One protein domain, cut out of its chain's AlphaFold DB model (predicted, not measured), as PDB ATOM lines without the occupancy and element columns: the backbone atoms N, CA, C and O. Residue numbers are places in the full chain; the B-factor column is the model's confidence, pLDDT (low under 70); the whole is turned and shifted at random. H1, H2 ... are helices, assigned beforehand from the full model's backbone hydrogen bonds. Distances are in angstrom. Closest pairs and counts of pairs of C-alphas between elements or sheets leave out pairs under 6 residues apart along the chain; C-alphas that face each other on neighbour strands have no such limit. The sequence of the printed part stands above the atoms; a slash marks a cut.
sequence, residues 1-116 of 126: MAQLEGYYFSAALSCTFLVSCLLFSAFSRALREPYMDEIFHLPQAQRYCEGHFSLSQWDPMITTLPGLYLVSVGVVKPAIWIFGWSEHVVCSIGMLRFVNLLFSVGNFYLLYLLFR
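This is residues 1 to 116 of the 126 residues of a protein of Pongo abelii (UniProt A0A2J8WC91). Two long helices, H1 and H6, run side by side in opposite ways as a long arm, and at the end of it where H1 ends and H6 begins sits a loose head of short helices, H2 to H5, with a long loop, residues 50 to 66. H3 crosses the beginning of H6 and H2 packs on H3, while residues 1 to 8 stick out at the far end of the arm. The printed part has 116 residues with six named helices, H1 to H6 in that order, and no named strand, in the class all helix. The whole is loose, with a radius of gyration of the C-alphas of 16.9 A, and elongated, spanning 56 by 31 by 27 A.

Start at H1, residues 2 to 30, which touches H6, residues 93 to 116, at a shallow tilt of 22 degrees, opposite ways; look at Phe 17 and Val 105, their closest C-alphas, 6.2 A apart. H1 and H2, residues 38 to 49, are apart. Residues 44 to 49 of H2 touch H3, residues 67 to 76, at a steep tilt of 59 degrees, with the C-alphas of Ala 45 and Tyr 69 closest at 5.2 A. H3 touches H6 at residues 95 to 99 alone, about perpendicular but only just at 71 degrees, with the C-alphas of Ser 72 and Val 99 closest at 6.1 A. H3 and H4, residues 78 to 83, meet only through their link. H4 and H5, residues 87 to 90, only just touch, with 3 pairs of C-alphas within 8 A, the closest being Ile 80 and Glu 87 at 6.9 A. In H1, H3 and H4 every O i to N i+4 pair is within hydrogen-bond range, against 6 of 8 in H2 and 19 of 20 in H6; H5 is too short for such a pair.

Find C-alpha 2 at (10.497, -40.442, -12.995); from there H1 runs 41.7 A to C-alpha 30 at (49.112, -50.036, -0.528). H2 measures 15.2 A, H3 14.3 A, H4 8.3 A and H5 5.0 A. From C-alpha 93 H6 runs 35.3 A to C-alpha 116 at (19.492, -35.543, -18.285).

The two C-alphas farthest apart, those of Met 1 and Ser 56, are 56.2 A apart. The printed part has no cut, and its one long link, 17 residues, joins H2 to H3. The mean pLDDT of the printed part is 93.1, and residue 1 alone is under 70.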
ATOM      1  N   MET A   1       7.525 -43.538 -14.213       63.97
ATOM      2  CA  MET A   1       8.859 -43.437 -14.854       63.97
ATOM      3  C   MET A   1       9.843 -42.586 -14.046       63.97
ATOM      4  O   MET A   1      10.844 -43.136 -13.620       63.97
ATOM      5  N   ALA A   2       9.553 -41.318 -13.721       75.31
ATOM      6  CA  ALA A   2      10.497 -40.442 -12.995       75.31
ATOM      7  C   ALA A   2      10.955 -40.957 -11.609       75.31
ATOM      8  O   ALA A   2      12.121 -40.821 -11.251       75.31
ATOM      9  N   GLN A   3      10.062 -41.582 -10.837       78.19
ATOM     10  CA  GLN A   3      10.416 -42.156  -9.532       78.19
ATOM     11  C   GLN A   3      11.348 -43.373  -9.666       78.19
ATOM     12  O   GLN A   3      12.270 -43.540  -8.874       78.19
ATOM     13  N   LEU A   4      11.151 -44.182 -10.711       87.62
ATOM     14  CA  LEU A   4      11.985 -45.345 -11.015       87.62
ATOM     15  C   LEU A   4      13.395 -44.923 -11.463       87.62
ATOM     16  O   LEU A   4      14.380 -45.479 -10.990       87.62
ATOM     17  N   GLU A   5      13.497 -43.889 -12.304       86.44
ATOM     18  CA  GLU A   5      14.780 -43.262 -12.659       86.44
ATOM     19  C   GLU A   5      15.518 -42.733 -11.421       86.44
ATOM     20  O   GLU A   5      16.725 -42.921 -11.299       86.44
ATOM     21  N   GLY A   6      14.790 -42.124 -10.477       88.19
ATOM     22  CA  GLY A   6      15.349 -41.660  -9.206       88.19
ATOM     23  C   GLY A   6      15.932 -42.790  -8.352       88.19
ATOM     24  O   GLY A   6      17.017 -42.630  -7.788       88.19
ATOM     25  N   TYR A   7      15.265 -43.949  -8.293       93.38
ATOM     26  CA  TYR A   7      15.793 -45.125  -7.596       93.38
ATOM     27  C   TYR A   7      17.047 -45.686  -8.270       93.38
ATOM     28  O   TYR A   7      18.032 -45.937  -7.579       93.38
ATOM     29  N   TYR A   8      17.053 -45.826  -9.601       93.06
ATOM     30  CA  TYR A   8      18.243 -46.287 -10.327       93.06
ATOM     31  C   TYR A   8      19.423 -45.339 -10.157       93.06
ATOM     32  O   TYR A   8      20.539 -45.785  -9.903       93.06
ATOM     33  N   PHE A   9      19.170 -44.034 -10.242       93.50
ATOM     34  CA  PHE A   9      20.189 -43.025 -10.007       93.50
ATOM     35  C   PHE A   9      20.764 -43.127  -8.590       93.50
ATOM     36  O   PHE A   9      21.980 -43.160  -8.425       93.50
ATOM     37  N   SER A  10      19.901 -43.231  -7.578       94.75
ATOM     38  CA  SER A  10      20.333 -43.340  -6.182       94.75
ATOM     39  C   SER A  10      21.155 -44.610  -5.953       94.75
ATOM     40  O   SER A  10      22.229 -44.543  -5.366       94.75
ATOM     41  N   ALA A  11      20.707 -45.752  -6.485       96.31
ATOM     42  CA  ALA A  11      21.442 -47.011  -6.405       96.31
ATOM     43  C   ALA A  11      22.813 -46.922  -7.096       96.31
ATOM     44  O   ALA A  11      23.817 -47.356  -6.532       96.31
ATOM     45  N   ALA A  12      22.876 -46.317  -8.286       96.00
ATOM     46  CA  ALA A  12      24.122 -46.128  -9.018       96.00
ATOM     47  C   ALA A  12      25.079 -45.173  -8.287       96.00
ATOM     48  O   ALA A  12      26.267 -45.468  -8.178       96.00
ATOM     49  N   LEU A  13      24.572 -44.069  -7.730       96.38
ATOM     50  CA  LEU A  13      25.363 -43.126  -6.939       96.38
ATOM     51  C   LEU A  13      25.926 -43.793  -5.678       96.38
ATOM     52  O   LEU A  13      27.116 -43.661  -5.400       96.38
ATOM     53  N   SER A  14      25.104 -44.545  -4.938       96.88
ATOM     54  CA  SER A  14      25.542 -45.281  -3.748       96.88
ATOM     55  C   SER A  14      26.565 -46.368  -4.082       96.88
ATOM     56  O   SER A  14      27.548 -46.513  -3.358       96.88
ATOM     57  N   CYS A  15      26.372 -47.101  -5.181       96.94
ATOM     58  CA  CYS A  15      27.325 -48.106  -5.650       96.94
ATOM     59  C   CYS A  15      28.670 -47.464  -6.020       96.94
ATOM     60  O   CYS A  15      29.709 -47.886  -5.515       96.94
ATOM     61  N   THR A  16      28.649 -46.392  -6.817       96.25
ATOM     62  CA  THR A  16      29.850 -45.627  -7.180       96.25
ATOM     63  C   THR A  16      30.562 -45.099  -5.939       96.25
ATOM     64  O   THR A  16      31.767 -45.278  -5.808       96.25
ATOM     65  N   PHE A  17      29.831 -44.509  -4.988       96.75
ATOM     66  CA  PHE A  17      30.409 -44.030  -3.733       96.75
ATOM     67  C   PHE A  17      31.088 -45.157  -2.947       96.75
ATOM     68  O   PHE A  17      32.236 -45.012  -2.529       96.75
ATOM     69  N   LEU A  18      30.411 -46.298  -2.780       97.62
ATOM     70  CA  LEU A  18      30.956 -47.449  -2.063       97.62
ATOM     71  C   LEU A  18      32.224 -47.984  -2.735       97.62
ATOM     72  O   LEU A  18      33.239 -48.163  -2.065       97.62
ATOM     73  N   VAL A  19      32.190 -48.207  -4.051       97.38
ATOM     74  CA  VAL A  19      33.345 -48.694  -4.815       97.38
ATOM     75  C   VAL A  19      34.508 -47.709  -4.717       97.38
ATOM     76  O   VAL A  19      35.623 -48.126  -4.404       97.38
ATOM     77  N   SER A  20      34.265 -46.410  -4.902       96.88
ATOM     78  CA  SER A  20      35.314 -45.394  -4.791       96.88
ATOM     79  C   SER A  20      35.916 -45.338  -3.382       96.88
ATOM     80  O   SER A  20      37.134 -45.234  -3.252       96.88
ATOM     81  N   CYS A  21      35.113 -45.497  -2.325       97.62
ATOM     82  CA  CYS A  21      35.602 -45.607  -0.946       97.62
ATOM     83  C   CYS A  21      36.466 -46.859  -0.724       97.62
ATOM     84  O   CYS A  21      37.523 -46.774  -0.097       97.62
ATOM     85  N   LEU A  22      36.047 -48.020  -1.240       97.88
ATOM     86  CA  LEU A  22      36.813 -49.266  -1.132       97.88
ATOM     87  C   LEU A  22      38.155 -49.163  -1.864       97.88
ATOM     88  O   LEU A  22      39.186 -49.540  -1.305       97.88
ATOM     89  N   LEU A  23      38.152 -48.599  -3.074       96.56
ATOM     90  CA  LEU A  23      39.364 -48.340  -3.847       96.56
ATOM     91  C   LEU A  23      40.277 -47.349  -3.127       96.56
ATOM     92  O   LEU A  23      41.447 -47.651  -2.916       96.56
ATOM     93  N   PHE A  24      39.745 -46.212  -2.674       96.69
ATOM     94  CA  PHE A  24      40.493 -45.231  -1.888       96.69
ATOM     95  C   PHE A  24      41.155 -45.874  -0.663       96.69
ATOM     96  O   PHE A  24      42.335 -45.650  -0.394       96.69
ATOM     97  N   SER A  25      40.413 -46.721   0.050       97.12
ATOM     98  CA  SER A  25      40.897 -47.454   1.218       97.12
ATOM     99  C   SER A  25      42.015 -48.441   0.858       97.12
ATOM    100  O   SER A  25      43.026 -48.518   1.557       97.12
ATOM    101  N   ALA A  26      41.865 -49.181  -0.244       97.00
ATOM    102  CA  ALA A  26      42.875 -50.113  -0.736       97.00
ATOM    103  C   ALA A  26      44.160 -49.392  -1.171       97.00
ATOM    104  O   ALA A  26      45.243 -49.748  -0.706       97.00
ATOM    105  N   PHE A  27      44.042 -48.338  -1.984       94.88
ATOM    106  CA  PHE A  27      45.182 -47.546  -2.446       94.88
ATOM    107  C   PHE A  27      45.900 -46.844  -1.299       94.88
ATOM    108  O   PHE A  27      47.121 -46.913  -1.224       94.88
ATOM    109  N   SER A  28      45.168 -46.250  -0.355       94.06
ATOM    110  CA  SER A  28      45.775 -45.578   0.802       94.06
ATOM    111  C   SER A  28      46.569 -46.536   1.696       94.06
ATOM    112  O   SER A  28      47.523 -46.121   2.350       94.06
ATOM    113  N   ARG A  29      46.206 -47.828   1.727       95.25
ATOM    114  CA  ARG A  29      46.989 -48.852   2.435       95.25
ATOM    115  C   ARG A  29      48.206 -49.321   1.647       95.25
ATOM    116  O   ARG A  29      49.245 -49.553   2.260       95.25
ATOM    117  N   ALA A  30      48.059 -49.506   0.336       96.12
ATOM    118  CA  ALA A  30      49.112 -50.036  -0.528       96.12
ATOM    119  C   ALA A  30      50.203 -48.996  -0.836       96.12
ATOM    120  O   ALA A  30      51.382 -49.331  -0.865       96.12
ATOM    121  N   LEU A  31      49.814 -47.735  -1.032       94.44
ATOM    122  CA  LEU A  31      50.684 -46.633  -1.432       94.44
ATOM    123  C   LEU A  31      50.708 -45.579  -0.327       94.44
ATOM    124  O   LEU A  31      49.928 -44.628  -0.337       94.44
ATOM    125  N   ARG A  32      51.583 -45.762   0.664       92.75
ATOM    126  CA  ARG A  32      51.735 -44.797   1.768       92.75
ATOM    127  C   ARG A  32      52.507 -43.549   1.356       92.75
ATOM    128  O   ARG A  32      52.200 -42.468   1.841       92.75
ATOM    129  N   GLU A  33      53.447 -43.717   0.435       94.56
ATOM    130  CA  GLU A  33      54.277 -42.642  -0.099       94.56
ATOM    131  C   GLU A  33      53.657 -42.017  -1.360       94.56
ATOM    132  O   GLU A  33      52.802 -42.651  -1.999       94.56
ATOM    133  N   PRO A  34      54.068 -40.787  -1.728       94.19
ATOM    134  CA  PRO A  34      53.646 -40.149  -2.970       94.19
ATOM    135  C   PRO A  34      54.022 -41.006  -4.184       94.19
ATOM    136  O   PRO A  34      55.158 -41.467  -4.302       94.19
ATOM    137  N   TYR A  35      53.073 -41.215  -5.094       94.06
ATOM    138  CA  TYR A  35      53.260 -42.038  -6.288       94.06
ATOM    139  C   TYR A  35      53.076 -41.243  -7.588       94.06
ATOM    140  O   TYR A  35      52.122 -40.477  -7.721       94.06
ATOM    141  N   MET A  36      53.965 -41.472  -8.566       93.31
ATOM    142  CA  MET A  36      53.971 -40.802  -9.877       93.31
ATOM    143  C   MET A  36      53.900 -39.271  -9.740       93.31
ATOM    144  O   MET A  36      54.800 -38.661  -9.165       93.31
ATOM    145  N   ASP A  37      52.821 -38.668 -10.232       92.94
ATOM    146  CA  ASP A  37      52.608 -37.229 -10.257       92.94
ATOM    147  C   ASP A  37      52.504 -36.652  -8.835       92.94
ATOM    148  O   ASP A  37      52.915 -35.519  -8.586       92.94
ATOM    149  N   GLU A  38      52.058 -37.434  -7.845       94.81
ATOM    150  CA  GLU A  38      51.982 -36.966  -6.456       94.81
ATOM    151  C   GLU A  38      53.343 -36.518  -5.908       94.81
ATOM    152  O   GLU A  38      53.376 -35.667  -5.024       94.81
ATOM    153  N   ILE A  39      54.459 -37.024  -6.444       95.38
ATOM    154  CA  ILE A  39      55.808 -36.591  -6.054       95.38
ATOM    155  C   ILE A  39      55.997 -35.085  -6.310       95.38
ATOM    156  O   ILE A  39      56.636 -34.408  -5.507       95.38
ATOM    157  N   PHE A  40      55.397 -34.546  -7.375       94.75
ATOM    158  CA  PHE A  40      55.440 -33.119  -7.712       94.75
ATOM    159  C   PHE A  40      54.261 -32.352  -7.101       94.75
ATOM    160  O   PHE A  40      54.418 -31.270  -6.533       94.75
ATOM    161  N   HIS A  41      53.058 -32.923  -7.187       95.06
ATOM    162  CA  HIS A  41      51.827 -32.240  -6.792       95.06
ATOM    163  C   HIS A  41      51.643 -32.153  -5.270       95.06
ATOM    164  O   HIS A  41      51.103 -31.159  -4.779       95.06
ATOM    165  N   LEU A  42      52.079 -33.158  -4.503       94.44
ATOM    166  CA  LEU A  42      51.864 -33.192  -3.057       94.44
ATOM    167  C   LEU A  42      52.669 -32.107  -2.319       94.44
ATOM    168  O   LEU A  42      52.044 -31.362  -1.558       94.44
ATOM    169  N   PRO A  43      53.988 -31.921  -2.555       94.38
ATOM    170  CA  PRO A  43      54.723 -30.821  -1.930       94.38
ATOM    171  C   PRO A  43      54.134 -29.452  -2.287       94.38
ATOM    172  O   PRO A  43      54.040 -28.571  -1.435       94.38
ATOM    173  N   GLN A  44      53.678 -29.271  -3.532       95.12
ATOM    174  CA  GLN A  44      53.034 -28.030  -3.963       95.12
ATOM    175  C   GLN A  44      51.701 -27.786  -3.236       95.12
ATOM    176  O   GLN A  44      51.442 -26.669  -2.782       95.12
ATOM    177  N   ALA A  45      50.872 -28.821  -3.075       94.38
ATOM    178  CA  ALA A  45      49.615 -28.742  -2.334       94.38
ATOM    179  C   ALA A  45      49.835 -28.458  -0.836       94.38
ATOM    180  O   ALA A  45      49.083 -27.685  -0.243       94.38
ATOM    181  N   GLN A  46      50.880 -29.030  -0.234       94.44
ATOM    182  CA  GLN A  46      51.257 -28.767   1.159       94.44
ATOM    183  C   GLN A  46      51.721 -27.319   1.363       94.44
ATOM    184  O   GLN A  46      51.268 -26.670   2.300       94.44
ATOM    185  N   ARG A  47      52.502 -26.750   0.434       93.88
ATOM    186  CA  ARG A  47      52.845 -25.314   0.456       93.88
ATOM    187  C   ARG A  47      51.601 -24.427   0.380       93.88
ATOM    188  O   ARG A  47      51.458 -23.488   1.156       93.88
ATOM    189  N   TYR A  48      50.663 -24.750  -0.511       93.62
ATOM    190  CA  TYR A  48      49.390 -24.026  -0.597       93.62
ATOM    191  C   TYR A  48      48.595 -24.132   0.710       93.62
ATOM    192  O   TYR A  48      47.961 -23.165   1.129       93.62
ATOM    193  N   CYS A  49      48.647 -25.288   1.375       92.88
ATOM    194  CA  CYS A  49      48.051 -25.457   2.692       92.88
ATOM    195  C   CYS A  49      48.691 -24.536   3.741       92.88
ATOM    196  O   CYS A  49      47.963 -23.904   4.500       92.88
ATOM    197  N   GLU A  50      50.009 -24.367   3.738       92.19
ATOM    198  CA  GLU A  50      50.721 -23.437   4.632       92.19
ATOM    199  C   GLU A  50      50.455 -21.950   4.316       92.19
ATOM    200  O   GLU A  50      50.924 -21.063   5.026       92.19
ATOM    201  N   GLY A  51      49.694 -21.646   3.260       90.69
ATOM    202  CA  GLY A  51      49.417 -20.279   2.815       90.69
ATOM    203  C   GLY A  51      50.451 -19.721   1.832       90.69
ATOM    204  O   GLY A  51      50.423 -18.533   1.504       90.69
ATOM    205  N   HIS A  52      51.354 -20.563   1.327       92.25
ATOM    206  CA  HIS A  52      52.365 -20.190   0.346       92.25
ATOM    207  C   HIS A  52      51.804 -20.278  -1.084       92.25
ATOM    208  O   HIS A  52      51.874 -21.316  -1.742       92.25
ATOM    209  N   PHE A  53      51.251 -19.164  -1.574       90.50
ATOM    210  CA  PHE A  53      50.632 -19.051  -2.909       90.50
ATOM    211  C   PHE A  53      51.514 -18.349  -3.960       90.50
ATOM    212  O   PHE A  53      51.040 -18.025  -5.049       90.50
ATOM    213  N   SER A  54      52.778 -18.052  -3.640       88.75
ATOM    214  CA  SER A  54      53.656 -17.285  -4.531       88.75
ATOM    215  C   SER A  54      54.075 -18.090  -5.762       88.75
ATOM    216  O   SER A  54      54.534 -19.227  -5.642       88.75
ATOM    217  N   LEU A  55      54.040 -17.460  -6.942       85.69
ATOM    218  CA  LEU A  55      54.567 -18.038  -8.188       85.69
ATOM    219  C   LEU A  55      56.070 -18.344  -8.117       85.69
ATOM    220  O   LEU A  55      56.540 -19.240  -8.805       85.69
ATOM    221  N   SER A  56      56.829 -17.640  -7.270       87.31
ATOM    222  CA  SER A  56      58.265 -17.902  -7.090       87.31
ATOM    223  C   SER A  56      58.566 -19.260  -6.444       87.31
ATOM    224  O   SER A  56      59.695 -19.731  -6.521       87.31
ATOM    225  N   GLN A  57      57.575 -19.875  -5.797       88.19
ATOM    226  CA  GLN A  57      57.679 -21.176  -5.130       88.19
ATOM    227  C   GLN A  57      57.009 -22.294  -5.941       88.19
ATOM    228  O   GLN A  57      56.857 -23.409  -5.437       88.19
ATOM    229  N   TRP A  58      56.570 -21.985  -7.164       91.88
ATOM    230  CA  TRP A  58      55.960 -22.943  -8.071       91.88
ATOM    231  C   TRP A  58      57.004 -23.923  -8.596       91.88
ATOM    232  O   TRP A  58      58.048 -23.512  -9.107       91.88
ATOM    233  N   ASP A  59      56.717 -25.217  -8.488       90.75
ATOM    234  CA  ASP A  59      57.583 -26.241  -9.062       90.75
ATOM    235  C   ASP A  59      57.559 -26.165 -10.605       90.75
ATOM    236  O   ASP A  59      56.490 -26.305 -11.213       90.75
ATOM    237  N   PRO A  60      58.711 -25.955 -11.271       92.19
ATOM    238  CA  PRO A  60      58.776 -25.796 -12.723       92.19
ATOM    239  C   PRO A  60      58.369 -27.054 -13.502       92.19
ATOM    240  O   PRO A  60      58.103 -26.959 -14.698       92.19
ATOM    241  N   MET A  61      58.311 -28.225 -12.860       90.75
ATOM    242  CA  MET A  61      57.865 -29.464 -13.498       90.75
ATOM    243  C   MET A  61      56.336 -29.561 -13.591       90.75
ATOM    244  O   MET A  61      55.818 -30.373 -14.359       90.75
ATOM    245  N   ILE A  62      55.596 -28.717 -12.864       93.00
ATOM    246  CA  ILE A  62      54.133 -28.702 -12.889       93.00
ATOM    247  C   ILE A  62      53.653 -27.819 -14.043       93.00
ATOM    248  O   ILE A  62      53.731 -26.591 -13.994       93.00
ATOM    249  N   THR A  63      53.086 -28.459 -15.064       92.12
ATOM    250  CA  THR A  63      52.527 -27.802 -16.260       92.12
ATOM    251  C   THR A  63      51.011 -27.585 -16.189       92.12
ATOM    252  O   THR A  63      50.419 -26.988 -17.088       92.12
ATOM    253  N   THR A  64      50.361 -28.047 -15.120       92.38
ATOM    254  CA  THR A  64      48.915 -27.902 -14.895       92.38
ATOM    255  C   THR A  64      48.570 -26.619 -14.135       92.38
ATOM    256  O   THR A  64      49.363 -26.135 -13.336       92.38
ATOM    257  N   LEU A  65      47.342 -26.117 -14.284       93.06
ATOM    258  CA  LEU A  65      46.850 -24.960 -13.521       93.06
ATOM    259  C   LEU A  65      46.696 -25.259 -12.007       93.06
ATOM    260  O   LEU A  65      46.373 -26.390 -11.638       93.06
ATOM    261  N   PRO A  66      46.810 -24.250 -11.114       93.38
ATOM    262  CA  PRO A  66      46.787 -24.429  -9.651       93.38
ATOM    263  C   PRO A  66      45.402 -24.719  -9.050       93.38
ATOM    264  O   PRO A  66      45.265 -24.801  -7.828       93.38
ATOM    265  N   GLY A  67      44.354 -24.829  -9.876       93.44
ATOM    266  CA  GLY A  67      42.963 -24.900  -9.416       93.44
ATOM    267  C   GLY A  67      42.709 -26.029  -8.417       93.44
ATOM    268  O   GLY A  67      42.039 -25.814  -7.409       93.44
ATOM    269  N   LEU A  68      43.307 -27.205  -8.638       93.00
ATOM    270  CA  LEU A  68      43.155 -28.346  -7.734       93.00
ATOM    271  C   LEU A  68      43.733 -28.072  -6.336       93.00
ATOM    272  O   LEU A  68      43.154 -28.521  -5.350       93.00
ATOM    273  N   TYR A  69      44.821 -27.306  -6.224       94.69
ATOM    274  CA  TYR A  69      45.423 -26.971  -4.929       94.69
ATOM    275  C   TYR A  69      44.543 -26.011  -4.145       94.69
ATOM    276  O   TYR A  69      44.282 -26.234  -2.966       94.69
ATOM    277  N   LEU A  70      44.031 -24.978  -4.819       94.94
ATOM    278  CA  LEU A  70      43.122 -24.010  -4.212       94.94
ATOM    279  C   LEU A  70      41.849 -24.693  -3.709       94.94
ATOM    280  O   LEU A  70      41.443 -24.461  -2.571       94.94
ATOM    281  N   VAL A  71      41.254 -25.576  -4.521       95.31
ATOM    282  CA  VAL A  71      40.064 -26.321  -4.095       95.31
ATOM    283  C   VAL A  71      40.397 -27.286  -2.965       95.31
ATOM    284  O   VAL A  71      39.665 -27.322  -1.982       95.31
ATOM    285  N   SER A  72      41.510 -28.019  -3.049       94.69
ATOM    286  CA  SER A  72      41.923 -28.936  -1.982       94.69
ATOM    287  C   SER A  72      42.042 -28.214  -0.648       94.69
ATOM    288  O   SER A  72      41.379 -28.604   0.308       94.69
ATOM    289  N   VAL A  73      42.795 -27.110  -0.598       93.75
ATOM    290  CA  VAL A  73      42.961 -26.295   0.613       93.75
ATOM    291  C   VAL A  73      41.622 -25.732   1.091       93.75
ATOM    292  O   VAL A  73      41.317 -25.841   2.275       93.75
ATOM    293  N   GLY A  74      40.795 -25.200   0.187       94.12
ATOM    294  CA  GLY A  74      39.473 -24.669   0.522       94.12
ATOM    295  C   GLY A  74      38.504 -25.714   1.085       94.12
ATOM    296  O   GLY A  74      37.672 -25.375   1.920       94.12
ATOM    297  N   VAL A  75      38.627 -26.979   0.674       94.06
ATOM    298  CA  VAL A  75      37.813 -28.094   1.182       94.06
ATOM    299  C   VAL A  75      38.330 -28.595   2.530       94.06
ATOM    300  O   VAL A  75      37.530 -28.843   3.431       94.06
ATOM    301  N   VAL A  76      39.648 -28.749   2.694       94.25
ATOM    302  CA  VAL A  76      40.213 -29.401   3.887       94.25
ATOM    303  C   VAL A  76      40.443 -28.429   5.051       94.25
ATOM    304  O   VAL A  76      40.165 -28.787   6.193       94.25
ATOM    305  N   LYS A  77      40.881 -27.182   4.810       92.12
ATOM    306  CA  LYS A  77      41.191 -26.201   5.877       92.12
ATOM    307  C   LYS A  77      40.025 -25.883   6.817       92.12
ATOM    308  O   LYS A  77      40.284 -25.782   8.018       92.12
ATOM    309  N   PRO A  78      38.763 -25.755   6.358       93.75
ATOM    310  CA  PRO A  78      37.637 -25.518   7.259       93.75
ATOM    311  C   PRO A  78      37.494 -26.580   8.357       93.75
ATOM    312  O   PRO A  78      36.987 -26.271   9.431       93.75
ATOM    313  N   ALA A  79      37.996 -27.804   8.142       91.56
ATOM    314  CA  ALA A  79      37.970 -28.863   9.150       91.56
ATOM    315  C   ALA A  79      38.756 -28.512  10.427       91.56
ATOM    316  O   ALA A  79      38.404 -28.997  11.500       91.56
ATOM    317  N   ILE A  80      39.767 -27.638  10.344       91.94
ATOM    318  CA  ILE A  80      40.502 -27.144  11.521       91.94
ATOM    319  C   ILE A  80      39.553 -26.378  12.448       91.94
ATOM    320  O   ILE A  80      39.530 -26.617  13.650       91.94
ATOM    321  N   TRP A  81      38.734 -25.489  11.886       91.00
ATOM    322  CA  TRP A  81      37.795 -24.675  12.658       91.00
ATOM    323  C   TRP A  81      36.552 -25.467  13.091       91.00
ATOM    324  O   TRP A  81      36.101 -25.316  14.222       91.00
ATOM    325  N   ILE A  82      36.018 -26.335  12.222       93.44
ATOM    326  CA  ILE A  82      34.783 -27.092  12.494       93.44
ATOM    327  C   ILE A  82      35.031 -28.249  13.469       93.44
ATOM    328  O   ILE A  82      34.239 -28.468  14.383       93.44
ATOM    329  N   PHE A  83      36.110 -29.009  13.263       92.94
ATOM    330  CA  PHE A  83      36.374 -30.259  13.984       92.94
ATOM    331  C   PHE A  83      37.587 -30.185  14.921       92.94
ATOM    332  O   PHE A  83      37.879 -31.166  15.606       92.94
ATOM    333  N   GLY A  84      38.310 -29.060  14.962       91.44
ATOM    334  CA  GLY A  84      39.492 -28.898  15.816       91.44
ATOM    335  C   GLY A  84      40.693 -29.742  15.379       91.44
ATOM    336  O   GLY A  84      41.547 -30.072  16.201       91.44
ATOM    337  N   TRP A  85      40.753 -30.161  14.112       92.38
ATOM    338  CA  TRP A  85      41.846 -30.998  13.616       92.38
ATOM    339  C   TRP A  85      43.150 -30.215  13.465       92.38
ATOM    340  O   TRP A  85      43.147 -29.029  13.144       92.38
ATOM    341  N   SER A  86      44.280 -30.900  13.655       91.62
ATOM    342  CA  SER A  86      45.593 -30.297  13.422       91.62
ATOM    343  C   SER A  86      45.873 -30.114  11.929       91.62
ATOM    344  O   SER A  86      45.435 -30.906  11.089       91.62
ATOM    345  N   GLU A  87      46.665 -29.097  11.599       88.12
ATOM    346  CA  GLU A  87      47.059 -28.800  10.221       88.12
ATOM    347  C   GLU A  87      47.796 -29.971   9.550       88.12
ATOM    348  O   GLU A  87      47.510 -30.300   8.399       88.12
ATOM    349  N   HIS A  88      48.652 -30.680  10.294       88.31
ATOM    350  CA  HIS A  88      49.353 -31.870   9.802       88.31
ATOM    351  C   HIS A  88      48.404 -32.993   9.366       88.31
ATOM    352  O   HIS A  88      48.686 -33.700   8.400       88.31
ATOM    353  N   VAL A  89      47.271 -33.162  10.056       90.44
ATOM    354  CA  VAL A  89      46.257 -34.158   9.681       90.44
ATOM    355  C   VAL A  89      45.506 -33.693   8.439       90.44
ATOM    356  O   VAL A  89      45.361 -34.454   7.482       90.44
ATOM    357  N   VAL A  90      45.074 -32.432   8.437       92.56
ATOM    358  CA  VAL A  90      44.261 -31.823   7.378       92.56
ATOM    359  C   VAL A  90      44.990 -31.772   6.033       92.56
ATOM    360  O   VAL A  90      44.364 -31.967   4.995       92.56
ATOM    361  N   CYS A  91      46.310 -31.583   6.047       93.69
ATOM    362  CA  CYS A  91      47.147 -31.527   4.844       93.69
ATOM    363  C   CYS A  91      48.033 -32.764   4.664       93.69
ATOM    364  O   CYS A  91      49.066 -32.734   3.989       93.69
ATOM    365  N   SER A  92      47.603 -33.879   5.255       94.31
ATOM    366  CA  SER A  92      48.183 -35.191   5.002       94.31
ATOM    367  C   SER A  92      47.857 -35.692   3.591       94.31
ATOM    368  O   SER A  92      46.871 -35.292   2.966       94.31
ATOM    369  N   ILE A  93      48.656 -36.651   3.118       93.88
ATOM    370  CA  ILE A  93      48.450 -37.347   1.837       93.88
ATOM    371  C   ILE A  93      47.032 -37.913   1.740       93.88
ATOM    372  O   ILE A  93      46.360 -37.749   0.724       93.88
ATOM    373  N   GLY A  94      46.550 -38.544   2.814       94.12
ATOM    374  CA  GLY A  94      45.216 -39.139   2.854       94.12
ATOM    375  C   GLY A  94      44.104 -38.110   2.659       94.12
ATOM    376  O   GLY A  94      43.189 -38.347   1.874       94.12
ATOM    377  N   MET A  95      44.203 -36.950   3.313       94.56
ATOM    378  CA  MET A  95      43.204 -35.885   3.184       94.56
ATOM    379  C   MET A  95      43.230 -35.223   1.806       94.56
ATOM    380  O   MET A  95      42.174 -34.960   1.238       94.56
ATOM    381  N   LEU A  96      44.413 -35.019   1.226       94.44
ATOM    382  CA  LEU A  96      44.531 -34.498  -0.137       94.44
ATOM    383  C   LEU A  96      43.969 -35.492  -1.167       94.44
ATOM    384  O   LEU A  96      43.199 -35.106  -2.044       94.44
ATOM    385  N   ARG A  97      44.240 -36.795  -1.013       95.38
ATOM    386  CA  ARG A  97      43.626 -37.844  -1.848       95.38
ATOM    387  C   ARG A  97      42.112 -37.953  -1.633       95.38
ATOM    388  O   ARG A  97      41.389 -38.298  -2.565       95.38
ATOM    389  N   PHE A  98      41.610 -37.650  -0.435       95.25
ATOM    390  CA  PHE A  98      40.173 -37.650  -0.152       95.25
ATOM    391  C   PHE A  98      39.422 -36.596  -0.981       95.25
ATOM    392  O   PHE A  98      38.295 -36.842  -1.409       95.25
ATOM    393  N   VAL A  99      40.055 -35.468  -1.317       95.31
ATOM    394  CA  VAL A  99      39.468 -34.476  -2.236       95.31
ATOM    395  C   VAL A  99      39.195 -35.094  -3.616       95.31
ATOM    396  O   VAL A  99      38.135 -34.858  -4.197       95.31
ATOM    397  N   ASN A 100      40.077 -35.969  -4.112       94.25
ATOM    398  CA  ASN A 100      39.855 -36.692  -5.372       94.25
ATOM    399  C   ASN A 100      38.669 -37.666  -5.284       94.25
ATOM    400  O   ASN A 100      37.925 -37.814  -6.255       94.25
ATOM    401  N   LEU A 101      38.449 -38.296  -4.124       95.31
ATOM    402  CA  LEU A 101      37.267 -39.127  -3.880       95.31
ATOM    403  C   LEU A 101      35.977 -38.293  -3.965       95.31
ATOM    404  O   LEU A 101      35.031 -38.704  -4.640       95.31
ATOM    405  N   LEU A 102      35.951 -37.103  -3.354       95.38
ATOM    406  CA  LEU A 102      34.811 -36.183  -3.455       95.38
ATOM    407  C   LEU A 102      34.559 -35.747  -4.905       95.38
ATOM    408  O   LEU A 102      33.418 -35.779  -5.366       95.38
ATOM    409  N   PHE A 103      35.615 -35.404  -5.648       95.69
ATOM    410  CA  PHE A 103      35.493 -35.052  -7.061       95.69
ATOM    411  C   PHE A 103      35.020 -36.212  -7.930       95.69
ATOM    412  O   PHE A 103      34.241 -35.988  -8.848       95.69
ATOM    413  N   SER A 104      35.436 -37.449  -7.655       95.81
ATOM    414  CA  SER A 104      34.952 -38.630  -8.379       95.81
ATOM    415  C   SER A 104      33.427 -38.769  -8.265       95.81
ATOM    416  O   SER A 104      32.731 -38.894  -9.275       95.81
ATOM    417  N   VAL A 105      32.894 -38.646  -7.047       95.81
ATOM    418  CA  VAL A 105      31.449 -38.723  -6.774       95.81
ATOM    419  C   VAL A 105      30.711 -37.524  -7.376       95.81
ATOM    420  O   VAL A 105      29.664 -37.687  -8.006       95.81
ATOM    421  N   GLY A 106      31.279 -36.322  -7.241       96.19
ATOM    422  CA  GLY A 106      30.742 -35.100  -7.836       96.19
ATOM    423  C   GLY A 106      30.686 -35.162  -9.363       96.19
ATOM    424  O   GLY A 106      29.671 -34.804  -9.952       96.19
ATOM    425  N   ASN A 107      31.725 -35.688 -10.013       96.38
ATOM    426  CA  ASN A 107      31.756 -35.876 -11.463       96.38
ATOM    427  C   ASN A 107      30.679 -36.859 -11.929       96.38
ATOM    428  O   ASN A 107      30.001 -36.580 -12.912       96.38
ATOM    429  N   PHE A 108      30.456 -37.960 -11.207       96.19
ATOM    430  CA  PHE A 108      29.355 -38.876 -11.520       96.19
ATOM    431  C   PHE A 108      27.988 -38.172 -11.445       96.19
ATOM    432  O   PHE A 108      27.166 -38.297 -12.356       96.19
ATOM    433  N   TYR A 109      27.764 -37.376 -10.395       96.44
ATOM    434  CA  TYR A 109      26.547 -36.576 -10.238       96.44
ATOM    435  C   TYR A 109      26.369 -35.559 -11.379       96.44
ATOM    436  O   TYR A 109      25.293 -35.465 -11.975       96.44
ATOM    437  N   LEU A 110      27.430 -34.825 -11.724       96.62
ATOM    438  CA  LEU A 110      27.415 -33.849 -12.814       96.62
ATOM    439  C   LEU A 110      27.149 -34.507 -14.165       96.62
ATOM    440  O   LEU A 110      26.328 -34.004 -14.929       96.62
ATOM    441  N   LEU A 111      27.780 -35.647 -14.446       95.62
ATOM    442  CA  LEU A 111      27.524 -36.416 -15.661       95.62
ATOM    443  C   LEU A 111      26.056 -36.822 -15.748       95.62
ATOM    444  O   LEU A 111      25.445 -36.614 -16.791       95.62
ATOM    445  N   TYR A 112      25.453 -37.311 -14.660       93.38
ATOM    446  CA  TYR A 112      24.018 -37.605 -14.634       93.38
ATOM    447  C   TYR A 112      23.165 -36.378 -14.995       93.38
ATOM    448  O   TYR A 112      22.278 -36.476 -15.846       93.38
ATOM    449  N   LEU A 113      23.448 -35.209 -14.410       93.31
ATOM    450  CA  LEU A 113      22.731 -33.972 -14.742       93.31
ATOM    451  C   LEU A 113      22.920 -33.555 -16.207       93.31
ATOM    452  O   LEU A 113      21.966 -33.114 -16.851       93.31
ATOM    453  N   LEU A 114      24.131 -33.710 -16.743       94.44
ATOM    454  CA  LEU A 114      24.431 -33.420 -18.142       94.44
ATOM    455  C   LEU A 114      23.697 -34.385 -19.073       94.44
ATOM    456  O   LEU A 114      23.043 -33.924 -20.003       94.44
ATOM    457  N   PHE A 115      23.705 -35.690 -18.795       91.38
ATOM    458  CA  PHE A 115      22.945 -36.679 -19.563       91.38
ATOM    459  C   PHE A 115      21.451 -36.361 -19.568       91.38
ATOM    460  O   PHE A 115      20.824 -36.364 -20.625       91.38
ATOM    461  N   ARG A 116      20.891 -35.983 -18.413       88.31
ATOM    462  CA  ARG A 116      19.492 -35.543 -18.285       88.31
ATOM    463  C   ARG A 116      19.169 -34.299 -19.113       88.31
ATOM    464  O   ARG A 116      18.019 -34.131 -19.511       88.31
TER     465      ARG A 116